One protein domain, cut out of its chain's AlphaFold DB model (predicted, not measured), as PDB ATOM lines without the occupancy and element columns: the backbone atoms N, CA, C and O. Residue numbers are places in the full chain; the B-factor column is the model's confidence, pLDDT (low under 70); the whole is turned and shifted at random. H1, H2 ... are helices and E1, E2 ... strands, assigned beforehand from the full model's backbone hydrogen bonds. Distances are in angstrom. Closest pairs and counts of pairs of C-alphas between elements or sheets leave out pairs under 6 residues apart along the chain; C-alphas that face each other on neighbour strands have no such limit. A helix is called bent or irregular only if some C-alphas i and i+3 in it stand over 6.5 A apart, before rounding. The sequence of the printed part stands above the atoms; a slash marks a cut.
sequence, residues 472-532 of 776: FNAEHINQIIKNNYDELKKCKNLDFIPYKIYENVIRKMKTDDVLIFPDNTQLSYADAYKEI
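Overview. This is residues 472 to 532 of the 776 residues of the protein "Metallo-hydrolase/oxidoreductase, putative" of Plasmodium chabaudi chabaudi (UniProt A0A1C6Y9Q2). A small two-stranded hairpin, E1 and E2, stands across from two helices, H1 and H3, and these three parts make a triangle round the middle of the domain. Helix H2 sits at one end of the longest axis, while the short helix H4 and strand E3 sit toward the other end, where H4 comes back to touch H1; contacts among the named helices are few. The printed part has 61 residues with four named helices and three named strands, in the order H1, H2, H3, E1, E2, H4, E3, and the class is mixed, helices and strands. The sheet has the order E1, E2 and is antiparallel, and E3 pairs with no named strand. The whole is compact, with a radius of gyration of the C-alphas of 10.8 A, and elongated in outline, with spans of 30 by 19 by 17 A.

Along the chain. Strand E1 is residues 514 to 516, 6.5 A from first to last C-alpha, and begins with C-alpha 514 at (261.853, 229.668, 208.496). Strand E2 is residues 522 to 524 and is 6.4 A long. Helix H1, residues 474 to 483, is the longest helix, 14.1 A from first to last C-alpha; its C-alpha 474 lies at (274.256, 240.429, 210.209). Helix H3, residues 498 to 504, is 10.2 A long; it is neither bent nor irregular, but only just, as C-alphas 499 and 502 are 6.2 A apart. Helix H2 is residues 485 to 488, and helix H4 is residues 525 to 528. Strand E3 is residues 529 to 531, ending with C-alpha 531 at (267.163, 245.150, 203.034).

Arrangement. E1 and E2 form a hairpin of antiparallel neighbours, with an angle of 160 degrees between their N-to-C directions. The C-alphas of Leu 515 and Leu 523 face each other at 5.0 A. N 515 and O 523 are within hydrogen-bond range at 2.9 A, and N 523 and O 515 at 2.8 A. H4 follows E2 directly, and the closest C-alphas of E1 and H4 are those of Val 514 and Tyr 525, 6.5 A apart. H1 and H4 touch, their closest C-alphas being those of Ile 477 and Ala 528 at 6.6 A. H4 and E3 meet only through their link. H1 and E3 are near each other, with 6 pairs of C-alphas within 10 A. H1 and E2 are only just apart, with closest C-alphas at 8.1 A. H1 and H3 are close but not clearly touching, with Ile 481 and Pro 498 the closest C-alphas at 6.7 A; they run opposite ways at a steep tilt of 47 degrees. H2 is close to H3 but not clearly touching it, the closest C-alphas being those of Leu 488 and Pro 498 at 5.3 A. H2 and H1 are also close but not clearly touching, with the C-alphas of Leu 488 and Ile 481 closest at 7.6 A. Among the pairs that are apart are H2 and E1, H3 and H4, and E2 and E3. Each O i to N i+4 pair is within hydrogen-bond range in H1, but 1 of 3 in H3, where 3 of 4 O i to N i+3 pairs are within range; H2 and H4 are too short for an O i to N i+4 pair.

Size, cuts and confidence. The two C-alphas farthest apart are those of Lys 490 and Ile 532, 30.5 A, while the first and last printed C-alphas, Phe 472 and Ile 532, are 8.7 A apart. The printed part has no cut. No link is long; those from H2 to H3 and from H3 to E1 are short, with 9 residues each, and the link from E1 to E2 is tight. The mean pLDDT of the printed part is 88.1, and no printed residue is under 70.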
ATOM      1  N   PHE A 472     272.069 241.157 204.419       88.56
ATOM      2  CA  PHE A 472     271.811 240.407 205.648       88.56
ATOM      3  C   PHE A 472     271.642 241.321 206.865       88.56
ATOM      4  O   PHE A 472     272.347 242.325 207.008       88.56
ATOM      5  N   ASN A 473     270.767 240.918 207.784       89.62
ATOM      6  CA  ASN A 473     270.737 241.437 209.145       89.62
ATOM      7  C   ASN A 473     271.844 240.762 209.970       89.62
ATOM      8  O   ASN A 473     271.600 239.881 210.793       89.62
ATOM      9  N   ALA A 474     273.093 241.131 209.675       89.75
ATOM     10  CA  ALA A 474     274.256 240.429 210.209       89.75
ATOM     11  C   ALA A 474     274.337 240.479 211.741       89.75
ATOM     12  O   ALA A 474     274.801 239.529 212.356       89.75
ATOM     13  N   GLU A 475     273.874 241.566 212.359       91.06
ATOM     14  CA  GLU A 475     273.848 241.715 213.815       91.06
ATOM     15  C   GLU A 475     272.923 240.676 214.461       91.06
ATOM     16  O   GLU A 475     273.366 239.911 215.318       91.06
ATOM     17  N   HIS A 476     271.685 240.569 213.968       90.44
ATOM     18  CA  HIS A 476     270.719 239.583 214.448       90.44
ATOM     19  C   HIS A 476     271.200 238.147 214.201       90.44
ATOM     20  O   HIS A 476     271.252 237.336 215.125       90.44
ATOM     21  N   ILE A 477     271.638 237.843 212.975       91.12
ATOM     22  CA  ILE A 477     272.103 236.500 212.607       91.12
ATOM     23  C   ILE A 477     273.327 236.095 213.438       91.12
ATOM     24  O   ILE A 477     273.381 234.978 213.949       91.12
ATOM     25  N   ASN A 478     274.312 236.983 213.605       92.44
ATOM     26  CA  ASN A 478     275.516 236.671 214.378       92.44
ATOM     27  C   ASN A 478     275.199 236.404 215.850       92.44
ATOM     28  O   ASN A 478     275.851 235.551 216.454       92.44
ATOM     29  N   GLN A 479     274.201 237.086 216.417       92.25
ATOM     30  CA  GLN A 479     273.760 236.825 217.782       92.25
ATOM     31  C   GLN A 479     273.175 235.410 217.921       92.25
ATOM     32  O   GLN A 479     273.556 234.683 218.836       92.25
ATOM     33  N   ILE A 480     272.339 234.979 216.970       91.00
ATOM     34  CA  ILE A 480     271.780 233.617 216.952       91.00
ATOM     35  C   ILE A 480     272.888 232.567 216.757       91.00
ATOM     36  O   ILE A 480     272.925 231.566 217.476       91.00
ATOM     37  N   ILE A 481     273.835 232.806 215.836       91.00
ATOM     38  CA  ILE A 481     274.992 231.915 215.618       91.00
ATOM     39  C   ILE A 481     275.809 231.772 216.903       91.00
ATOM     40  O   ILE A 481     276.230 230.668 217.235       91.00
ATOM     41  N   LYS A 482     276.041 232.874 217.626       92.81
ATOM     42  CA  LYS A 482     276.819 232.874 218.868       92.81
ATOM     43  C   LYS A 482     276.139 232.053 219.964       92.81
ATOM     44  O   LYS A 482     276.824 231.290 220.637       92.81
ATOM     45  N   ASN A 483     274.819 232.166 220.104       91.50
ATOM     46  CA  ASN A 483     274.046 231.390 221.079       91.50
ATOM     47  C   ASN A 483     274.048 229.882 220.770       91.50
ATOM     48  O   ASN A 483     274.004 229.067 221.684       91.50
ATOM     49  N   ASN A 484     274.156 229.509 219.491       90.25
ATOM     50  CA  ASN A 484     274.097 228.121 219.019       90.25
ATOM     51  C   ASN A 484     275.460 227.571 218.559       90.25
ATOM     52  O   ASN A 484     275.522 226.563 217.851       90.25
ATOM     53  N   TYR A 485     276.561 228.239 218.910       91.19
ATOM     54  CA  TYR A 485     277.855 228.044 218.254       91.19
ATOM     55  C   TYR A 485     278.380 226.606 218.360       91.19
ATOM     56  O   TYR A 485     278.789 226.026 217.351       91.19
ATOM     57  N   ASP A 486     278.346 226.024 219.561       90.62
ATOM     58  CA  ASP A 486     278.902 224.692 219.825       90.62
ATOM     59  C   ASP A 486     278.136 223.581 219.104       90.62
ATOM     60  O   ASP A 486     278.747 222.638 218.596       90.62
ATOM     61  N   GLU A 487     276.813 223.712 218.988       88.25
ATOM     62  CA  GLU A 487     275.985 222.763 218.243       88.25
ATOM     63  C   GLU A 487     276.153 222.937 216.729       88.25
ATOM     64  O   GLU A 487     276.365 221.956 216.012       88.25
ATOM     65  N   LEU A 488     276.182 224.178 216.228       87.88
ATOM     66  CA  LEU A 488     276.422 224.454 214.806       87.88
ATOM     67  C   LEU A 488     277.803 223.975 214.344       87.88
ATOM     68  O   LEU A 488     277.970 223.556 213.197       87.88
ATOM     69  N   LYS A 489     278.800 223.985 215.235       89.44
ATOM     70  CA  LYS A 489     280.151 223.484 214.952       89.44
ATOM     71  C   LYS A 489     280.184 221.969 214.721       89.44
ATOM     72  O   LYS A 489     281.131 221.482 214.113       89.44
ATOM     73  N   LYS A 490     279.160 221.220 215.143       88.62
ATOM     74  CA  LYS A 490     279.024 219.775 214.878       88.62
ATOM     75  C   LYS A 490     278.365 219.487 213.522       88.62
ATOM     76  O   LYS A 490     278.423 218.356 213.036       88.62
ATOM     77  N   CYS A 491     277.756 220.488 212.881       81.12
ATOM     78  CA  CYS A 491     277.028 220.313 211.627       81.12
ATOM     79  C   CYS A 491     277.971 220.131 210.426       81.12
ATOM     80  O   CYS A 491     278.637 221.068 209.978       81.12
ATOM     81  N   LYS A 492     277.936 218.936 209.816       80.00
ATOM     82  CA  LYS A 492     278.686 218.622 208.584       80.00
ATOM     83  C   LYS A 492     278.312 219.526 207.404       80.00
ATOM     84  O   LYS A 492     279.187 219.910 206.642       80.00
ATOM     85  N   ASN A 493     277.043 219.929 207.289       78.25
ATOM     86  CA  ASN A 493     276.549 220.783 206.194       78.25
ATOM     87  C   ASN A 493     277.122 222.217 206.208       78.25
ATOM     88  O   ASN A 493     276.980 222.954 205.231       78.25
ATOM     89  N   LEU A 494     277.750 222.627 207.314       82.69
ATOM     90  CA  LEU A 494     278.425 223.919 207.458       82.69
ATOM     91  C   LEU A 494     279.953 223.782 207.381       82.69
ATOM     92  O   LEU A 494     280.667 224.717 207.731       82.69
ATOM     93  N   ASP A 495     280.464 222.614 206.980       84.12
ATOM     94  CA  ASP A 495     281.884 222.256 207.045       84.12
ATOM     95  C   ASP A 495     282.494 222.510 208.434       84.12
ATOM     96  O   ASP A 495     283.645 222.932 208.546       84.12
ATOM     97  N   PHE A 496     281.705 222.313 209.500       83.38
ATOM     98  CA  PHE A 496     282.088 222.585 210.893       83.38
ATOM     99  C   PHE A 496     282.462 224.055 211.185       83.38
ATOM    100  O   PHE A 496     283.097 224.354 212.198       83.38
ATOM    101  N   ILE A 497     282.057 224.993 210.317       87.06
ATOM    102  CA  ILE A 497     282.274 226.436 210.469       87.06
ATOM    103  C   ILE A 497     280.903 227.119 210.604       87.06
ATOM    104  O   ILE A 497     280.234 227.333 209.592       87.06
ATOM    105  N   PRO A 498     280.482 227.535 211.816       85.50
ATOM    106  CA  PRO A 498     279.147 228.102 212.041       85.50
ATOM    107  C   PRO A 498     278.796 229.283 211.122       85.50
ATOM    108  O   PRO A 498     277.682 229.371 210.617       85.50
ATOM    109  N   TYR A 499     279.761 230.151 210.804       88.12
ATOM    110  CA  TYR A 499     279.545 231.305 209.921       88.12
ATOM    111  C   TYR A 499     279.314 230.951 208.440       88.12
ATOM    112  O   TYR A 499     278.808 231.792 207.696       88.12
ATOM    113  N   LYS A 500     279.592 229.716 207.990       88.56
ATOM    114  CA  LYS A 500     279.193 229.270 206.642       88.56
ATOM    115  C   LYS A 500     277.676 229.155 206.484       88.56
ATOM    116  O   LYS A 500     277.198 229.004 205.361       88.56
ATOM    117  N   ILE A 501     276.909 229.296 207.568       87.69
ATOM    118  CA  ILE A 501     275.446 229.343 207.522       87.69
ATOM    119  C   ILE A 501     274.931 230.460 206.605       87.69
ATOM    120  O   ILE A 501     273.944 230.246 205.907       87.69
ATOM    121  N   TYR A 502     275.636 231.596 206.513       86.69
ATOM    122  CA  TYR A 502     275.295 232.668 205.574       86.69
ATOM    123  C   TYR A 502     275.275 232.166 204.128       86.69
ATOM    124  O   TYR A 502     274.296 232.371 203.423       86.69
ATOM    125  N   GLU A 503     276.343 231.500 203.687       84.62
ATOM    126  CA  GLU A 503     276.516 231.054 202.299       84.62
ATOM    127  C   GLU A 503     275.699 229.797 201.981       84.62
ATOM    128  O   GLU A 503     275.048 229.713 200.936       84.62
ATOM    129  N   ASN A 504     275.715 228.825 202.893       85.31
ATOM    130  CA  ASN A 504     275.181 227.495 202.629       85.31
ATOM    131  C   ASN A 504     273.694 227.358 202.942       85.31
ATOM    132  O   ASN A 504     273.063 226.487 202.337       85.31
ATOM    133  N   VAL A 505     273.154 228.190 203.839       87.31
ATOM    134  CA  VAL A 505     271.777 228.084 204.343       87.31
ATOM    135  C   VAL A 505     270.995 229.372 204.084       87.31
ATOM    136  O   VAL A 505     270.109 229.371 203.235       87.31
ATOM    137  N   ILE A 506     271.354 230.490 204.729       87.50
ATOM    138  CA  ILE A 506     270.552 231.729 204.716       87.50
ATOM    139  C   ILE A 506     270.413 232.293 203.295       87.50
ATOM    140  O   ILE A 506     269.314 232.628 202.860       87.50
ATOM    141  N   ARG A 507     271.500 232.328 202.515       86.12
ATOM    142  CA  ARG A 507     271.480 232.814 201.121       86.12
ATOM    143  C   ARG A 507     270.611 231.968 200.180       86.12
ATOM    144  O   ARG A 507     270.300 232.423 199.084       86.12
ATOM    145  N   LYS A 508     270.262 230.739 200.575       86.56
ATOM    146  CA  LYS A 508     269.416 229.818 199.800       86.56
ATOM    147  C   LYS A 508     267.966 229.783 200.291       86.56
ATOM    148  O   LYS A 508     267.167 229.094 199.662       86.56
ATOM    149  N   MET A 509     267.638 230.504 201.369       87.00
ATOM    150  CA  MET A 509     266.266 230.622 201.865       87.00
ATOM    151  C   MET A 509     265.356 231.267 200.816       87.00
ATOM    152  O   MET A 509     265.743 232.228 200.144       87.00
ATOM    153  N   LYS A 510     264.134 230.755 200.710       86.75
ATOM    154  CA  LYS A 510     262.997 231.368 200.018       86.75
ATOM    155  C   LYS A 510     262.216 232.265 200.979       86.75
ATOM    156  O   LYS A 510     262.418 232.205 202.187       86.75
ATOM    157  N   THR A 511     261.323 233.093 200.441       84.81
ATOM    158  CA  THR A 511     260.532 234.071 201.212       84.81
ATOM    159  C   THR A 511     259.710 233.447 202.335       84.81
ATOM    160  O   THR A 511     259.563 234.065 203.383       84.81
ATOM    161  N   ASP A 512     259.238 232.219 202.131       87.25
ATOM    162  CA  ASP A 512     258.370 231.516 203.079       87.25
ATOM    163  C   ASP A 512     259.159 230.587 204.021       87.25
ATOM    164  O   ASP A 512     258.574 229.917 204.872       87.25
ATOM    165  N   ASP A 513     260.489 230.528 203.880       90.56
ATOM    166  CA  ASP A 513     261.324 229.659 204.702       90.56
ATOM    167  C   ASP A 513     261.526 230.253 206.105       90.56
ATOM    168  O   ASP A 513     261.800 231.446 206.283       90.56
ATOM    169  N   VAL A 514     261.486 229.374 207.107       91.12
ATOM    170  CA  VAL A 514     261.853 229.668 208.496       91.12
ATOM    171  C   VAL A 514     262.942 228.689 208.920       91.12
ATOM    172  O   VAL A 514     262.754 227.473 208.862       91.12
ATOM    173  N   LEU A 515     264.094 229.207 209.343       90.69
ATOM    174  CA  LEU A 515     265.170 228.390 209.904       90.69
ATOM    175  C   LEU A 515     264.978 228.243 211.407       90.69
ATOM    176  O   LEU A 515     264.806 229.237 212.102       90.69
ATOM    177  N   ILE A 516     265.064 227.013 211.904       90.88
ATOM    178  CA  ILE A 516     264.990 226.712 213.335       90.88
ATOM    179  C   ILE A 516     266.391 226.332 213.815       90.88
ATOM    180  O   ILE A 516     267.020 225.427 213.261       90.88
ATOM    181  N   PHE A 517     266.885 227.040 214.826       91.25
ATOM    182  CA  PHE A 517     268.187 226.800 215.444       91.25
ATOM    183  C   PHE A 517     268.088 225.788 216.603       91.25
ATOM    184  O   PHE A 517     266.989 225.527 217.089       91.25
ATOM    185  N   PRO A 518     269.212 225.188 217.047       90.44
ATOM    186  CA  PRO A 518     269.230 224.201 218.136       90.44
ATOM    187  C   PRO A 518     268.569 224.645 219.451       90.44
ATOM    188  O   PRO A 518     268.002 223.818 220.158       90.44
ATOM    189  N   ASP A 519     268.599 225.939 219.767       90.94
ATOM    190  CA  ASP A 519     267.908 226.548 220.912       90.94
ATOM    191  C   ASP A 519     266.407 226.823 220.671       90.94
ATOM    192  O   ASP A 519     265.750 227.444 221.504       90.94
ATOM    193  N   ASN A 520     265.854 226.340 219.553       90.25
ATOM    194  CA  ASN A 520     264.508 226.599 219.030       90.25
ATOM    195  C   ASN A 520     264.247 228.042 218.568       90.25
ATOM    196  O   ASN A 520     263.104 228.373 218.240       90.25
ATOM    197  N   THR A 521     265.273 228.895 218.480       92.75
ATOM    198  CA  THR A 521     265.125 230.225 217.877       92.75
ATOM    199  C   THR A 521     264.754 230.084 216.406       92.75
ATOM    200  O   THR A 521     265.355 229.297 215.671       92.75
ATOM    201  N   GLN A 522     263.772 230.865 215.965       92.50
ATOM    202  CA  GLN A 522     263.328 230.891 214.578       92.50
ATOM    203  C   GLN A 522     263.867 232.135 213.875       92.50
ATOM    204  O   GLN A 522     263.809 233.236 214.416       92.50
ATOM    205  N   LEU A 523     264.376 231.958 212.660       92.12
ATOM    206  CA  LEU A 523     264.804 233.037 211.782       92.12
ATOM    207  C   LEU A 523     263.982 232.966 210.497       92.12
ATOM    208  O   LEU A 523     264.198 232.080 209.666       92.12
ATOM    209  N   SER A 524     263.038 233.892 210.345       91.62
ATOM    210  CA  SER A 524     262.278 234.044 209.103       91.62
ATOM    211  C   SER A 524     263.127 234.708 208.012       91.62
ATOM    212  O   SER A 524     264.150 235.342 208.294       91.62
ATOM    213  N   TYR A 525     262.693 234.611 206.754       88.62
ATOM    214  CA  TYR A 525     263.332 235.332 205.649       88.62
ATOM    215  C   TYR A 525     263.386 236.848 205.895       88.62
ATOM    216  O   TYR A 525     264.430 237.466 205.694       88.62
ATOM    217  N   ALA A 526     262.292 237.452 206.365       86.25
ATOM    218  CA  ALA A 526     262.240 238.887 206.641       86.25
ATOM    219  C   ALA A 526     263.230 239.294 207.747       86.25
ATOM    220  O   ALA A 526     263.899 240.316 207.626       86.25
ATOM    221  N   ASP A 527     263.401 238.460 208.774       87.12
ATOM    222  CA  ASP A 527     264.324 238.739 209.881       87.12
ATOM    223  C   ASP A 527     265.799 238.522 209.509       87.12
ATOM    224  O   ASP A 527     266.696 239.140 210.097       87.12
ATOM    225  N   ALA A 528     266.060 237.654 208.524       86.56
ATOM    226  CA  ALA A 528     267.395 237.362 208.012       86.56
ATOM    227  C   ALA A 528     267.982 238.504 207.165       86.56
ATOM    228  O   ALA A 528     269.209 238.632 207.056       86.56
ATOM    229  N   TYR A 529     267.145 239.359 206.573       88.12
ATOM    230  CA  TYR A 529     267.578 240.419 205.664       88.12
ATOM    231  C   TYR A 529     267.156 241.802 206.162       88.12
ATOM    232  O   TYR A 529     265.986 242.092 206.347       88.12
ATOM    233  N   LYS A 530     268.130 242.704 206.313       84.44
ATOM    234  CA  LYS A 530     267.894 244.113 206.655       84.44
ATOM    235  C   LYS A 530     267.289 244.898 205.489       84.44
ATOM    236  O   LYS A 530     266.532 245.835 205.700       84.44
ATOM    237  N   GLU A 531     267.681 244.551 204.266       81.56
ATOM    238  CA  GLU A 531     267.163 245.150 203.034       81.56
ATOM    239  C   GLU A 531     266.934 244.025 202.021       81.56
ATOM    240  O   GLU A 531     267.897 243.394 201.566       81.56
ATOM    241  N   ILE A 532     265.674 243.790 201.657       80.56
ATOM    242  CA  ILE A 532     265.311 242.958 200.505       80.56
ATOM    243  C   ILE A 532     265.405 243.859 199.281       80.56
ATOM    244  O   ILE A 532     264.855 244.955 199.292       80.56
TER     245      ILE A 532